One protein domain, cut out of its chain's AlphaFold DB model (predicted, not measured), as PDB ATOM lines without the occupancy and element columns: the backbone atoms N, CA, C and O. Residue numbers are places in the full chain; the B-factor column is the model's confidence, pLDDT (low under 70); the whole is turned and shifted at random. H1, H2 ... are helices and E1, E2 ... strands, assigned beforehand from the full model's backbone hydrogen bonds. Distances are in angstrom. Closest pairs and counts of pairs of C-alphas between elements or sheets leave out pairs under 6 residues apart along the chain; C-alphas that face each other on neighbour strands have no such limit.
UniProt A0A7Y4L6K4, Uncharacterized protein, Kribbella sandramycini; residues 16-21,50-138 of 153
ATOM      1  N   GLN A  16      50.365 -14.365  18.800       91.50
ATOM      2  CA  GLN A  16      50.337 -15.644  19.504       91.50
ATOM      3  C   GLN A  16      48.905 -16.086  19.794       91.50
ATOM      4  O   GLN A  16      48.101 -15.325  20.330       91.50
ATOM      5  N   MET A  17      48.612 -17.348  19.489       90.12
ATOM      6  CA  MET A  17      47.361 -17.993  19.874       90.12
ATOM      7  C   MET A  17      47.495 -18.580  21.278       90.12
ATOM      8  O   MET A  17      48.478 -19.259  21.599       90.12
ATOM      9  N   GLN A  18      46.486 -18.341  22.106       87.75
ATOM     10  CA  GLN A  18      46.400 -18.847  23.470       87.75
ATOM     11  C   GLN A  18      45.074 -19.576  23.666       87.75
ATOM     12  O   GLN A  18      44.068 -19.203  23.066       87.75
ATOM     13  N   SER A  19      45.068 -20.595  24.522       82.06
ATOM     14  CA  SER A  19      43.840 -21.269  24.961       82.06
ATOM     15  C   SER A  19      43.604 -21.014  26.439       82.06
ATOM     16  O   SER A  19      44.552 -20.925  27.224       82.06
ATOM     17  N   TRP A  20      42.336 -20.892  26.811       77.44
ATOM     18  CA  TRP A  20      41.941 -20.859  28.209       77.44
ATOM     19  C   TRP A  20      41.953 -22.292  28.734       77.44
ATOM     20  O   TRP A  20      41.343 -23.172  28.124       77.44
ATOM     21  N   THR A  21      42.639 -22.546  29.851       65.50
ATOM     22  CA  THR A  21      42.650 -23.863  30.534       65.50
ATOM     23  C   THR A  21      43.178 -25.058  29.695       65.50
ATOM     24  O   THR A  21      42.936 -26.212  30.031       65.50
ATOM     25  N   ARG A  50      42.506 -21.098  35.895       69.12
ATOM     26  CA  ARG A  50      41.798 -20.096  35.085       69.12
ATOM     27  C   ARG A  50      42.791 -19.108  34.456       69.12
ATOM     28  O   ARG A  50      42.895 -17.962  34.892       69.12
ATOM     29  N   ALA A  51      43.566 -19.576  33.483       77.06
ATOM     30  CA  ALA A  51      44.632 -18.816  32.845       77.06
ATOM     31  C   ALA A  51      44.685 -19.035  31.326       77.06
ATOM     32  O   ALA A  51      44.336 -20.099  30.804       77.06
ATOM     33  N   TRP A  52      45.159 -17.998  30.630       83.81
ATOM     34  CA  TRP A  52      45.490 -18.032  29.210       83.81
ATOM     35  C   TRP A  52      46.905 -18.572  29.014       83.81
ATOM     36  O   TRP A  52      47.863 -17.995  29.530       83.81
ATOM     37  N   THR A  53      47.038 -19.639  28.227       82.12
ATOM     38  CA  THR A  53      48.328 -20.300  27.998       82.12
ATOM     39  C   THR A  53      48.688 -20.313  26.509       82.12
ATOM     40  O   THR A  53      47.832 -20.668  25.687       82.12
ATOM     41  N   PRO A  54      49.940 -19.977  26.134       84.88
ATOM     42  CA  PRO A  54      50.442 -20.121  24.767       84.88
ATOM     43  C   PRO A  54      50.332 -21.548  24.233       84.88
ATOM     44  O   PRO A  54      50.778 -22.503  24.875       84.88
ATOM     45  N   MET A  55      49.804 -21.701  23.017       80.00
ATOM     46  CA  MET A  55      49.589 -23.033  22.428       80.00
ATOM     47  C   MET A  55      50.833 -23.629  21.750       80.00
ATOM     48  O   MET A  55      50.871 -24.817  21.429       80.00
ATOM     49  N   GLU A  56      51.892 -22.836  21.584       75.31
ATOM     50  CA  GLU A  56      53.191 -23.267  21.042       75.31
ATOM     51  C   GLU A  56      53.947 -24.264  21.939       75.31
ATOM     52  O   GLU A  56      54.920 -24.865  21.493       75.31
ATOM     53  N   SER A  57      53.483 -24.488  23.173       64.75
ATOM     54  CA  SER A  57      54.049 -25.466  24.114       64.75
ATOM     55  C   SER A  57      53.455 -26.885  23.989       64.75
ATOM     56  O   SER A  57      53.895 -27.796  24.688       64.75
ATOM     57  N   GLY A  58      52.472 -27.097  23.099       60.12
ATOM     58  CA  GLY A  58      51.740 -28.364  22.954       60.12
ATOM     59  C   GLY A  58      52.246 -29.322  21.860       60.12
ATOM     60  O   GLY A  58      53.199 -29.049  21.131       60.12
ATOM     61  N   ALA A  59      51.538 -30.447  21.682       52.78
ATOM     62  CA  ALA A  59      51.876 -31.522  20.728       52.78
ATOM     63  C   ALA A  59      51.952 -31.077  19.250       52.78
ATOM     64  O   ALA A  59      52.562 -31.749  18.419       52.78
ATOM     65  N   ALA A  60      51.353 -29.931  18.926       62.50
ATOM     66  CA  ALA A  60      51.324 -29.339  17.594       62.50
ATOM     67  C   ALA A  60      52.046 -27.977  17.545       62.50
ATOM     68  O   ALA A  60      51.683 -27.117  16.749       62.50
ATOM     69  N   ALA A  61      53.089 -27.782  18.364       65.44
ATOM     70  CA  ALA A  61      53.842 -26.531  18.523       65.44
ATOM     71  C   ALA A  61      54.110 -25.757  17.219       65.44
ATOM     72  O   ALA A  61      53.930 -24.547  17.174       65.44
ATOM     73  N   ARG A  62      54.495 -26.444  16.132       71.00
ATOM     74  CA  ARG A  62      54.755 -25.819  14.818       71.00
ATOM     75  C   ARG A  62      53.534 -25.111  14.216       71.00
ATOM     76  O   ARG A  62      53.704 -24.080  13.578       71.00
ATOM     77  N   HIS A  63      52.332 -25.651  14.423       72.75
ATOM     78  CA  HIS A  63      51.073 -25.078  13.934       72.75
ATOM     79  C   HIS A  63      50.699 -23.825  14.736       72.75
ATOM     80  O   HIS A  63      50.128 -22.883  14.188       72.75
ATOM     81  N   TRP A  64      51.112 -23.796  16.004       81.56
ATOM     82  CA  TRP A  64      50.776 -22.776  16.994       81.56
ATOM     83  C   TRP A  64      51.840 -21.711  17.214       81.56
ATOM     84  O   TRP A  64      51.655 -20.840  18.063       81.56
ATOM     85  N   ARG A  65      52.943 -21.765  16.460       85.56
ATOM     86  CA  ARG A  65      53.949 -20.702  16.471       85.56
ATOM     87  C   ARG A  65      53.299 -19.357  16.152       85.56
ATOM     88  O   ARG A  65      52.373 -19.341  15.333       85.56
ATOM     89  N   PRO A  66      53.805 -18.254  16.729       90.06
ATOM     90  CA  PRO A  66      53.320 -16.923  16.413       90.06
ATOM     91  C   PRO A  66      53.246 -16.693  14.906       90.06
ATOM     92  O   PRO A  66      54.143 -17.096  14.163       90.06
ATOM     93  N   LYS A  67      52.154 -16.070  14.464       89.44
ATOM     94  CA  LYS A  67      51.945 -15.715  13.060       89.44
ATOM     95  C   LYS A  67      52.440 -14.308  12.791       89.44
ATOM     96  O   LYS A  67      52.486 -13.476  13.696       89.44
ATOM     97  N   ASN A  68      52.749 -14.025  11.534       89.38
ATOM     98  CA  ASN A  68      53.232 -12.704  11.139       89.38
ATOM     99  C   ASN A  68      52.102 -11.667  11.124       89.38
ATOM    100  O   ASN A  68      52.352 -10.474  11.271       89.38
ATOM    101  N   THR A  69      50.850 -12.107  10.956       88.19
ATOM    102  CA  THR A  69      49.682 -11.220  10.923       88.19
ATOM    103  C   THR A  69      48.590 -11.688  11.879       88.19
ATOM    104  O   THR A  69      48.408 -12.885  12.109       88.19
ATOM    105  N   GLY A  70      47.811 -10.733  12.397       86.88
ATOM    106  CA  GLY A  70      46.653 -11.039  13.235       86.88
ATOM    107  C   GLY A  70      45.584 -11.819  12.475       86.88
ATOM    108  O   GLY A  70      44.939 -12.682  13.057       86.88
ATOM    109  N   ARG A  71      45.445 -11.576  11.164       85.56
ATOM    110  CA  ARG A  71      44.511 -12.312  10.305       85.56
ATOM    111  C   ARG A  71      44.840 -13.801  10.263       85.56
ATOM    112  O   ARG A  71      43.988 -14.605  10.615       85.56
ATOM    113  N   GLU A  72      46.084 -14.146   9.941       85.38
ATOM    114  CA  GLU A  72      46.546 -15.539   9.885       85.38
ATOM    115  C   GLU A  72      46.388 -16.248  11.241       85.38
ATOM    116  O   GLU A  72      45.943 -17.393  11.308       85.38
ATOM    117  N   ALA A  73      46.706 -15.564  12.347       88.75
ATOM    118  CA  ALA A  73      46.533 -16.128  13.686       88.75
ATOM    119  C   ALA A  73      45.062 -16.380  14.039       88.75
ATOM    120  O   ALA A  73      44.753 -17.400  14.651       88.75
ATOM    121  N   VAL A  74      44.155 -15.475  13.664       86.12
ATOM    122  CA  VAL A  74      42.717 -15.635  13.920       86.12
ATOM    123  C   VAL A  74      42.110 -16.708  13.032       86.12
ATOM    124  O   VAL A  74      41.327 -17.499  13.534       86.12
ATOM    125  N   GLU A  75      42.479 -16.789  11.754       81.75
ATOM    126  CA  GLU A  75      42.041 -17.871  10.862       81.75
ATOM    127  C   GLU A  75      42.485 -19.238  11.413       81.75
ATOM    128  O   GLU A  75      41.668 -20.152  11.558       81.75
ATOM    129  N   GLN A  76      43.744 -19.344  11.858       82.50
ATOM    130  CA  GLN A  76      44.261 -20.543  12.519       82.50
ATOM    131  C   GLN A  76      43.535 -20.852  13.836       82.50
ATOM    132  O   GLN A  76      43.270 -22.016  14.124       82.50
ATOM    133  N   ALA A  77      43.229 -19.841  14.653       82.94
ATOM    134  CA  ALA A  77      42.501 -20.027  15.903       82.94
ATOM    135  C   ALA A  77      41.047 -20.452  15.664       82.94
ATOM    136  O   ALA A  77      40.575 -21.388  16.303       82.94
ATOM    137  N   ALA A  78      40.362 -19.819  14.710       78.81
ATOM    138  CA  ALA A  78      38.958 -20.043  14.378       78.81
ATOM    139  C   ALA A  78      38.679 -21.473  13.897       78.81
ATOM    140  O   ALA A  78      37.621 -22.023  14.200       78.81
ATOM    141  N   MET A  79      39.641 -22.101  13.209       71.25
ATOM    142  CA  MET A  79      39.596 -23.531  12.872       71.25
ATOM    143  C   MET A  79      39.411 -24.431  14.086       71.25
ATOM    144  O   MET A  79      38.782 -25.485  13.994       71.25
ATOM    145  N   TRP A  80      39.946 -24.012  15.227       70.06
ATOM    146  CA  TRP A  80      40.000 -24.830  16.424       70.06
ATOM    147  C   TRP A  80      39.086 -24.311  17.529       70.06
ATOM    148  O   TRP A  80      38.681 -25.114  18.358       70.06
ATOM    149  N   THR A  81      38.668 -23.042  17.548       65.50
ATOM    150  CA  THR A  81      37.642 -22.556  18.484       65.50
ATOM    151  C   THR A  81      36.254 -22.840  17.989       65.50
ATOM    152  O   THR A  81      35.724 -22.040  17.232       65.50
ATOM    153  N   GLY A  82      35.649 -23.934  18.447       52.44
ATOM    154  CA  GLY A  82      34.194 -24.113  18.565       52.44
ATOM    155  C   GLY A  82      33.282 -23.827  17.355       52.44
ATOM    156  O   GLY A  82      32.089 -24.098  17.478       52.44
ATOM    157  N   ALA A  83      33.807 -23.360  16.217       47.66
ATOM    158  CA  ALA A  83      33.159 -23.039  14.952       47.66
ATOM    159  C   ALA A  83      32.554 -24.294  14.332       47.66
ATOM    160  O   ALA A  83      31.650 -24.234  13.502       47.66
ATOM    161  N   ILE A  84      33.057 -25.430  14.802       48.22
ATOM    162  CA  ILE A  84      32.576 -26.772  14.576       48.22
ATOM    163  C   ILE A  84      32.116 -27.270  15.936       48.22
ATOM    164  O   ILE A  84      32.909 -27.553  16.844       48.22
ATOM    165  N   HIS A  85      30.800 -27.282  16.109       46.16
ATOM    166  CA  HIS A  85      30.167 -27.648  17.363       46.16
ATOM    167  C   HIS A  85      30.614 -29.061  17.786       46.16
ATOM    168  O   HIS A  85      30.405 -30.032  17.064       46.16
ATOM    169  N   GLY A  86      31.248 -29.177  18.959       47.28
ATOM    170  CA  GLY A  86      31.697 -30.454  19.531       47.28
ATOM    171  C   GLY A  86      33.124 -30.917  19.198       47.28
ATOM    172  O   GLY A  86      33.494 -31.987  19.674       47.28
ATOM    173  N   VAL A  87      33.924 -30.152  18.440       49.41
ATOM    174  CA  VAL A  87      35.291 -30.565  18.026       49.41
ATOM    175  C   VAL A  87      36.389 -29.578  18.472       49.41
ATOM    176  O   VAL A  87      37.577 -29.857  18.343       49.41
ATOM    177  N   GLY A  88      36.020 -28.436  19.053       59.03
ATOM    178  CA  GLY A  88      36.946 -27.322  19.260       59.03
ATOM    179  C   GLY A  88      37.455 -27.083  20.683       59.03
ATOM    180  O   GLY A  88      36.836 -27.466  21.675       59.03
ATOM    181  N   ILE A  89      38.564 -26.350  20.748       65.56
ATOM    182  CA  ILE A  89      39.129 -25.709  21.930       65.56
ATOM    183  C   ILE A  89      38.073 -24.771  22.541       65.56
ATOM    184  O   ILE A  89      37.531 -23.924  21.827       65.56
ATOM    185  N   PRO A  90      37.766 -24.922  23.841       62.81
ATOM    186  CA  PRO A  90      36.627 -24.274  24.484       62.81
ATOM    187  C   PRO A  90      36.642 -22.740  24.457       62.81
ATOM    188  O   PRO A  90      35.584 -22.130  24.305       62.81
ATOM    189  N   ALA A  91      37.821 -22.135  24.602       77.69
ATOM    190  CA  ALA A  91      38.035 -20.707  24.416       77.69
ATOM    191  C   ALA A  91      39.468 -20.443  23.936       77.69
ATOM    192  O   ALA A  91      40.423 -21.033  24.457       77.69
ATOM    193  N   MET A  92      39.623 -19.550  22.958       84.69
ATOM    194  CA  MET A  92      40.934 -19.081  22.500       84.69
ATOM    195  C   MET A  92      40.972 -17.568  22.366       84.69
ATOM    196  O   MET A  92      39.950 -16.901  22.207       84.69
ATOM    197  N   GLN A  93      42.186 -17.036  22.382       89.69
ATOM    198  CA  GLN A  93      42.452 -15.655  22.022       89.69
ATOM    199  C   GLN A  93      43.709 -15.545  21.167       89.69
ATOM    200  O   GLN A  93      44.565 -16.433  21.168       89.69
ATOM    201  N   VAL A  94      43.821 -14.427  20.458       91.94
ATOM    202  CA  VAL A  94      45.019 -14.035  19.720       91.94
ATOM    203  C   VAL A  94      45.553 -12.745  20.326       91.94
ATOM    204  O   VAL A  94      44.825 -11.758  20.458       91.94
ATOM    205  N   VAL A  95      46.836 -12.764  20.680       93.00
ATOM    206  CA  VAL A  95      47.546 -11.659  21.330       93.00
ATOM    207  C   VAL A  95      48.650 -11.150  20.410       93.00
ATOM    208  O   VAL A  95      49.476 -11.925  19.936       93.00
ATOM    209  N   GLU A  96      48.672  -9.845  20.165       93.75
ATOM    210  CA  GLU A  96      49.776  -9.142  19.510       93.75
ATOM    211  C   GLU A  96      50.965  -9.059  20.477       93.75
ATOM    212  O   GLU A  96      50.873  -8.421  21.525       93.75
ATOM    213  N   LEU A  97      52.085  -9.709  20.153       90.56
ATOM    214  CA  LEU A  97      53.215  -9.877  21.076       90.56
ATOM    215  C   LEU A  97      53.934  -8.563  21.385       90.56
ATOM    216  O   LEU A  97      54.360  -8.355  22.517       90.56
ATOM    217  N   ALA A  98      54.004  -7.652  20.412       89.19
ATOM    218  CA  ALA A  98      54.653  -6.355  20.587       89.19
ATOM    219  C   ALA A  98      53.952  -5.467  21.634       89.19
ATOM    220  O   ALA A  98      54.599  -4.654  22.291       89.19
ATOM    221  N   THR A  99      52.629  -5.598  21.776       90.06
ATOM    222  CA  THR A  99      51.798  -4.702  22.601       90.06
ATOM    223  C   THR A  99      51.106  -5.415  23.761       90.06
ATOM    224  O   THR A  99      50.584  -4.758  24.658       90.06
ATOM    225  N   GLY A 100      51.049  -6.749  23.742       90.25
ATOM    226  CA  GLY A 100      50.202  -7.544  24.631       90.25
ATOM    227  C   GLY A 100      48.701  -7.386  24.353       90.25
ATOM    228  O   GLY A 100      47.878  -7.859  25.137       90.25
ATOM    229  N   ARG A 101      48.313  -6.711  23.262       93.12
ATOM    230  CA  ARG A 101      46.911  -6.433  22.947       93.12
ATOM    231  C   ARG A 101      46.211  -7.690  22.445       93.12
ATOM    232  O   ARG A 101      46.659  -8.329  21.495       93.12
ATOM    233  N   VAL A 102      45.056  -7.995  23.028       93.00
ATOM    234  CA  VAL A 102      44.158  -9.034  22.510       93.00
ATOM    235  C   VAL A 102      43.432  -8.479  21.288       93.00
ATOM    236  O   VAL A 102      42.689  -7.505  21.394       93.00
ATOM    237  N   VAL A 103      43.669  -9.072  20.121       91.06
ATOM    238  CA  VAL A 103      43.057  -8.634  18.850       91.06
ATOM    239  C   VAL A 103      41.823  -9.447  18.480       91.06
ATOM    240  O   VAL A 103      41.043  -9.037  17.623       91.06
ATOM    241  N   TRP A 104      41.651 -10.592  19.133       91.38
ATOM    242  CA  TRP A 104      40.515 -11.479  18.965       91.38
ATOM    243  C   TRP A 104      40.391 -12.404  20.173       91.38
ATOM    244  O   TRP A 104      41.406 -12.849  20.717       91.38
ATOM    245  N   ARG A 105      39.157 -12.709  20.569       89.25
ATOM    246  CA  ARG A 105      38.845 -13.682  21.614       89.25
ATOM    247  C   ARG A 105      37.505 -14.337  21.334       89.25
ATOM    248  O   ARG A 105      36.499 -13.649  21.177       89.25
ATOM    249  N   ASP A 106      37.509 -15.658  21.378       83.25
ATOM    250  CA  ASP A 106      36.314 -16.481  21.436       83.25
ATOM    251  C   ASP A 106      36.234 -17.135  22.824       83.25
ATOM    252  O   ASP A 106      37.012 -18.031  23.154       83.25
ATOM    253  N   SER A 107      35.327 -16.625  23.657       76.06
ATOM    254  CA  SER A 107      35.143 -17.003  25.066       76.06
ATOM    255  C   SER A 107      33.674 -17.212  25.439       76.06
ATOM    256  O   SER A 107      33.345 -17.319  26.618       76.06
ATOM    257  N   HIS A 108      32.773 -17.318  24.455       67.56
ATOM    258  CA  HIS A 108      31.319 -17.345  24.682       67.56
ATOM    259  C   HIS A 108      30.849 -18.450  25.645       67.56
ATOM    260  O   HIS A 108      29.831 -18.299  26.313       67.56
ATOM    261  N   ARG A 109      31.585 -19.564  25.741       65.19
ATOM    262  CA  ARG A 109      31.256 -20.690  26.637       65.19
ATOM    263  C   ARG A 109      31.832 -20.543  28.050       65.19
ATOM    264  O   ARG A 109      31.499 -21.347  28.914       65.19
ATOM    265  N   TYR A 110      32.694 -19.550  28.281       69.31
ATOM    266  CA  TYR A 110      33.463 -19.366  29.513       69.31
ATOM    267  C   TYR A 110      33.529 -17.878  29.879       69.31
ATOM    268  O   TYR A 110      34.520 -17.220  29.559       69.31
ATOM    269  N   PRO A 111      32.520 -17.344  30.591       70.12
ATOM    270  CA  PRO A 111      32.491 -15.935  31.002       70.12
ATOM    271  C   PRO A 111      33.740 -15.504  31.788       70.12
ATOM    272  O   PRO A 111      34.235 -14.391  31.632       70.12
ATOM    273  N   ASP A 112      34.313 -16.424  32.572       72.44
ATOM    274  CA  ASP A 112      35.548 -16.204  33.334       72.44
ATOM    275  C   ASP A 112      36.788 -15.964  32.449       72.44
ATOM    276  O   ASP A 112      37.794 -15.450  32.935       72.44
ATOM    277  N   ALA A 113      36.735 -16.317  31.159       73.94
ATOM    278  CA  ALA A 113      37.804 -16.071  30.191       73.94
ATOM    279  C   ALA A 113      37.780 -14.631  29.626       73.94
ATOM    280  O   ALA A 113      38.657 -14.249  28.844       73.94
ATOM    281  N   GLY A 114      36.809 -13.814  30.050       80.44
ATOM    282  CA  GLY A 114      36.621 -12.423  29.645       80.44
ATOM    283  C   GLY A 114      35.746 -12.264  28.405       80.44
ATOM    284  O   GLY A 114      35.428 -13.238  27.727       80.44
ATOM    285  N   ASP A 115      35.381 -11.022  28.084       84.31
ATOM    286  CA  ASP A 115      34.434 -10.732  27.001       84.31
ATOM    287  C   ASP A 115      34.984 -11.120  25.619       84.31
ATOM    288  O   ASP A 115      36.183 -10.917  25.368       84.31
ATOM    289  N   PRO A 116      34.135 -11.650  24.713       82.75
ATOM    290  CA  PRO A 116      34.512 -11.915  23.332       82.75
ATOM    291  C   PRO A 116      35.006 -10.653  22.619       82.75
ATOM    292  O   PRO A 116      34.465  -9.562  22.793       82.75
ATOM    293  N   ILE A 117      36.021 -10.813  21.771       87.25
ATOM    294  CA  ILE A 117      36.577  -9.732  20.954       87.25
ATOM    295  C   ILE A 117      36.515 -10.167  19.496       87.25
ATOM    296  O   ILE A 117      37.190 -11.113  19.084       87.25
ATOM    297  N   ALA A 118      35.707  -9.442  18.731       81.06
ATOM    298  CA  ALA A 118      35.322  -9.772  17.371       81.06
ATOM    299  C   ALA A 118      35.719  -8.644  16.404       81.06
ATOM    300  O   ALA A 118      35.055  -7.605  16.381       81.06
ATOM    301  N   PRO A 119      36.785  -8.783  15.594       76.81
ATOM    302  CA  PRO A 119      37.020  -7.852  14.502       76.81
ATOM    303  C   PRO A 119      35.924  -8.008  13.435       76.81
ATOM    304  O   PRO A 119      35.382  -9.095  13.244       76.81
ATOM    305  N   ALA A 120      35.637  -6.940  12.682       77.56
ATOM    306  CA  ALA A 120      34.554  -6.924  11.687       77.56
ATOM    307  C   ALA A 120      34.624  -8.076  10.658       77.56
ATOM    308  O   ALA A 120      33.597  -8.538  10.171       77.56
ATOM    309  N   TRP A 121      35.829  -8.570  10.362       75.50
ATOM    310  CA  TRP A 121      36.097  -9.654   9.411       75.50
ATOM    311  C   TRP A 121      36.077 -11.069  10.025       75.50
ATOM    312  O   TRP A 121      36.338 -12.039   9.322       75.50
ATOM    313  N   GLN A 122      35.755 -11.241  11.313       74.94
ATOM    314  CA  GLN A 122      35.770 -12.556  11.982       74.94
ATOM    315  C   GLN A 122      34.886 -13.607  11.288       74.94
ATOM    316  O   GLN A 122      35.206 -14.795  11.286       74.94
ATOM    317  N   HIS A 123      33.783 -13.179  10.675       71.00
ATOM    318  CA  HIS A 123      32.892 -14.063   9.927       71.00
ATOM    319  C   HIS A 123      33.595 -14.729   8.727       71.00
ATOM    320  O   HIS A 123      33.339 -15.904   8.460       71.00
ATOM    321  N   GLU A 124      34.515 -14.025   8.054       77.12
ATOM    322  CA  GLU A 124      35.342 -14.578   6.973       77.12
ATOM    323  C   GLU A 124      36.290 -15.654   7.509       77.12
ATOM    324  O   GLU A 124      36.394 -16.732   6.927       77.12
ATOM    325  N   ALA A 125      36.928 -15.396   8.656       71.31
ATOM    326  CA  ALA A 125      37.850 -16.340   9.285       71.31
ATOM    327  C   ALA A 125      37.147 -17.642   9.697       71.31
ATOM    328  O   ALA A 125      37.654 -18.732   9.440       71.31
ATOM    329  N   TYR A 126      35.939 -17.550  10.263       73.25
ATOM    330  CA  TYR A 126      35.139 -18.739  10.561       73.25
ATOM    331  C   TYR A 126      34.666 -19.476   9.305       73.25
ATOM    332  O   TYR A 126      34.575 -20.702   9.318       73.25
ATOM    333  N   ALA A 127      34.333 -18.761   8.228       74.06
ATOM    334  CA  ALA A 127      33.946 -19.395   6.971       74.06
ATOM    335  C   ALA A 127      35.115 -20.179   6.356       74.06
ATOM    336  O   ALA A 127      34.934 -21.342   5.993       74.06
ATOM    337  N   ALA A 128      36.312 -19.583   6.318       73.31
ATOM    338  CA  ALA A 128      37.534 -20.242   5.859       73.31
ATOM    339  C   ALA A 128      37.846 -21.493   6.696       73.31
ATOM    340  O   ALA A 128      38.027 -22.579   6.150       73.31
ATOM    341  N   ALA A 129      37.778 -21.360   8.022       70.50
ATOM    342  CA  ALA A 129      37.979 -22.456   8.962       70.50
ATOM    343  C   ALA A 129      37.038 -23.653   8.730       70.50
ATOM    344  O   ALA A 129      37.464 -24.810   8.768       70.50
ATOM    345  N   ARG A 130      35.749 -23.394   8.475       70.06
ATOM    346  CA  ARG A 130      34.767 -24.454   8.192       70.06
ATOM    347  C   ARG A 130      35.035 -25.148   6.859       70.06
ATOM    348  O   ARG A 130      34.869 -26.362   6.778       70.06
ATOM    349  N   ALA A 131      35.429 -24.393   5.836       71.94
ATOM    350  CA  ALA A 131      35.753 -24.946   4.526       71.94
ATOM    351  C   ALA A 131      36.980 -25.873   4.591       71.94
ATOM    352  O   ALA A 131      36.939 -26.969   4.036       71.94
ATOM    353  N   GLU A 132      38.029 -25.467   5.312       69.81
ATOM    354  CA  GLU A 132      39.242 -26.272   5.501       69.81
ATOM    355  C   GLU A 132      38.946 -27.574   6.258       69.81
ATOM    356  O   GLU A 132      39.270 -28.657   5.775       69.81
ATOM    357  N   TYR A 133      38.217 -27.506   7.377       66.81
ATOM    358  CA  TYR A 133      37.836 -28.716   8.112       66.81
ATOM    359  C   TYR A 133      36.991 -29.679   7.277       66.81
ATOM    360  O   TYR A 133      37.187 -30.895   7.343       66.81
ATOM    361  N   ALA A 134      36.038 -29.147   6.507       70.12
ATOM    362  CA  ALA A 134      35.182 -29.954   5.651       70.12
ATOM    363  C   ALA A 134      36.004 -30.702   4.590       70.12
ATOM    364  O   ALA A 134      35.805 -31.904   4.408       70.12
ATOM    365  N   ALA A 135      36.982 -30.032   3.973       74.75
ATOM    366  CA  ALA A 135      37.911 -30.656   3.036       74.75
ATOM    367  C   ALA A 135      38.733 -31.781   3.693       74.75
ATOM    368  O   ALA A 135      38.809 -32.879   3.141       74.75
ATOM    369  N   ASP A 136      39.270 -31.546   4.894       66.81
ATOM    370  CA  ASP A 136      40.090 -32.526   5.623       66.81
ATOM    371  C   ASP A 136      39.309 -33.771   6.069       66.81
ATOM    372  O   ASP A 136      39.874 -34.860   6.189       66.81
ATOM    373  N   HIS A 137      38.004 -33.629   6.313       63.69
ATOM    374  CA  HIS A 137      37.152 -34.700   6.840       63.69
ATOM    375  C   HIS A 137      36.224 -35.311   5.780       63.69
ATOM    376  O   HIS A 137      35.404 -36.170   6.110       63.69
ATOM    377  N   GLY A 138      36.340 -34.889   4.515       72.44
ATOM    378  CA  GLY A 138      35.478 -35.355   3.425       72.44
ATOM    379  C   GLY A 138      34.000 -35.002   3.627       72.44
ATOM    380  O   GLY A 138      33.123 -35.755   3.207       72.44
TER     381      GLY A 138
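This is residues 16 to 21 and 50 to 138 of the 153 residues of an uncharacterized protein of Kribbella sandramycini (UniProt A0A7Y4L6K4). A small, twisted sheet of four strands has one short helix, H1, over one face, and a longer helix, H2, packs on H1 with its residues 122 to 129, then runs on past it. Long links without named elements join most of these parts. The printed part has 95 residues, in the order E1, E2, H1, E3, E4, H2; the sheet runs E2, E1, E3, E4 and is antiparallel throughout. The class is mixed, helices and strands, with 44 residues, under half, in named elements. The whole is compact, with a radius of gyration of the C-alphas of 12.5 A and spans of 38 by 29 by 28 A.

Start at E1, residues 16 to 20, an inner strand. Beside it find E2, residues 52 to 54, an edge strand: they are antiparallel, with N 53 and O 19 at 3.0 A. On the other side of E1 is E3, residues 92 to 96, also antiparallel, with N 16 and O 95 at 2.8 A. E3 forms a hairpin with E4, residues 101 to 106, the other edge strand; look at N 94 and O 104, 2.9 A apart. The sheet is only just strongly twisted, its C-alphas lying up to 4.4 A off their best plane. H1, residues 70 to 78, is on the sheet at a height of 8.7 A, over E3 and along the strands, at 11 degrees to E3 on the local plane. Their closest C-alphas are those of Val 74 and Val 94, 6.4 A apart. E2, H1 and E3 form a split strand-helix-strand unit, two strands running the same way with E1 between them, and its crossover is right-handed. H2, residues 122 to 137, is not on the sheet; it touches H1 with residues 122 to 129 alone, at a steep tilt of 51 degrees, the same way. The closest C-alphas there are those of Glu 75 and Ala 125, 4.7 A. In H1 and H2 every O i to N i+4 pair is within hydrogen-bond range.

Find C-alpha 16 at (50.337, -15.644, 19.504), where E1 begins its 13.2 A. E2 covers 7.0 A. H1 starts at C-alpha 70, (46.653, -11.039, 13.235), and measures 11.9 A. E3 follows with 13.6 A and E4 with 14.7 A. H2 runs 22.8 A to C-alpha 137 at (37.152, -34.700, 6.840).

The C-alphas farthest apart are those of Thr 99 and Gly 138, 39.7 A. Residues 22 to 49 are not printed; C-alphas 21 and 50 are 6.0 A apart across the cut. The links E2 to H1, H1 to E3 and E4 to H2 are long; E3 to E4 is tight. The printed part's mean pLDDT is 76.3, and 24 residues are under 70, among them 57 to 61 and 81 to 90.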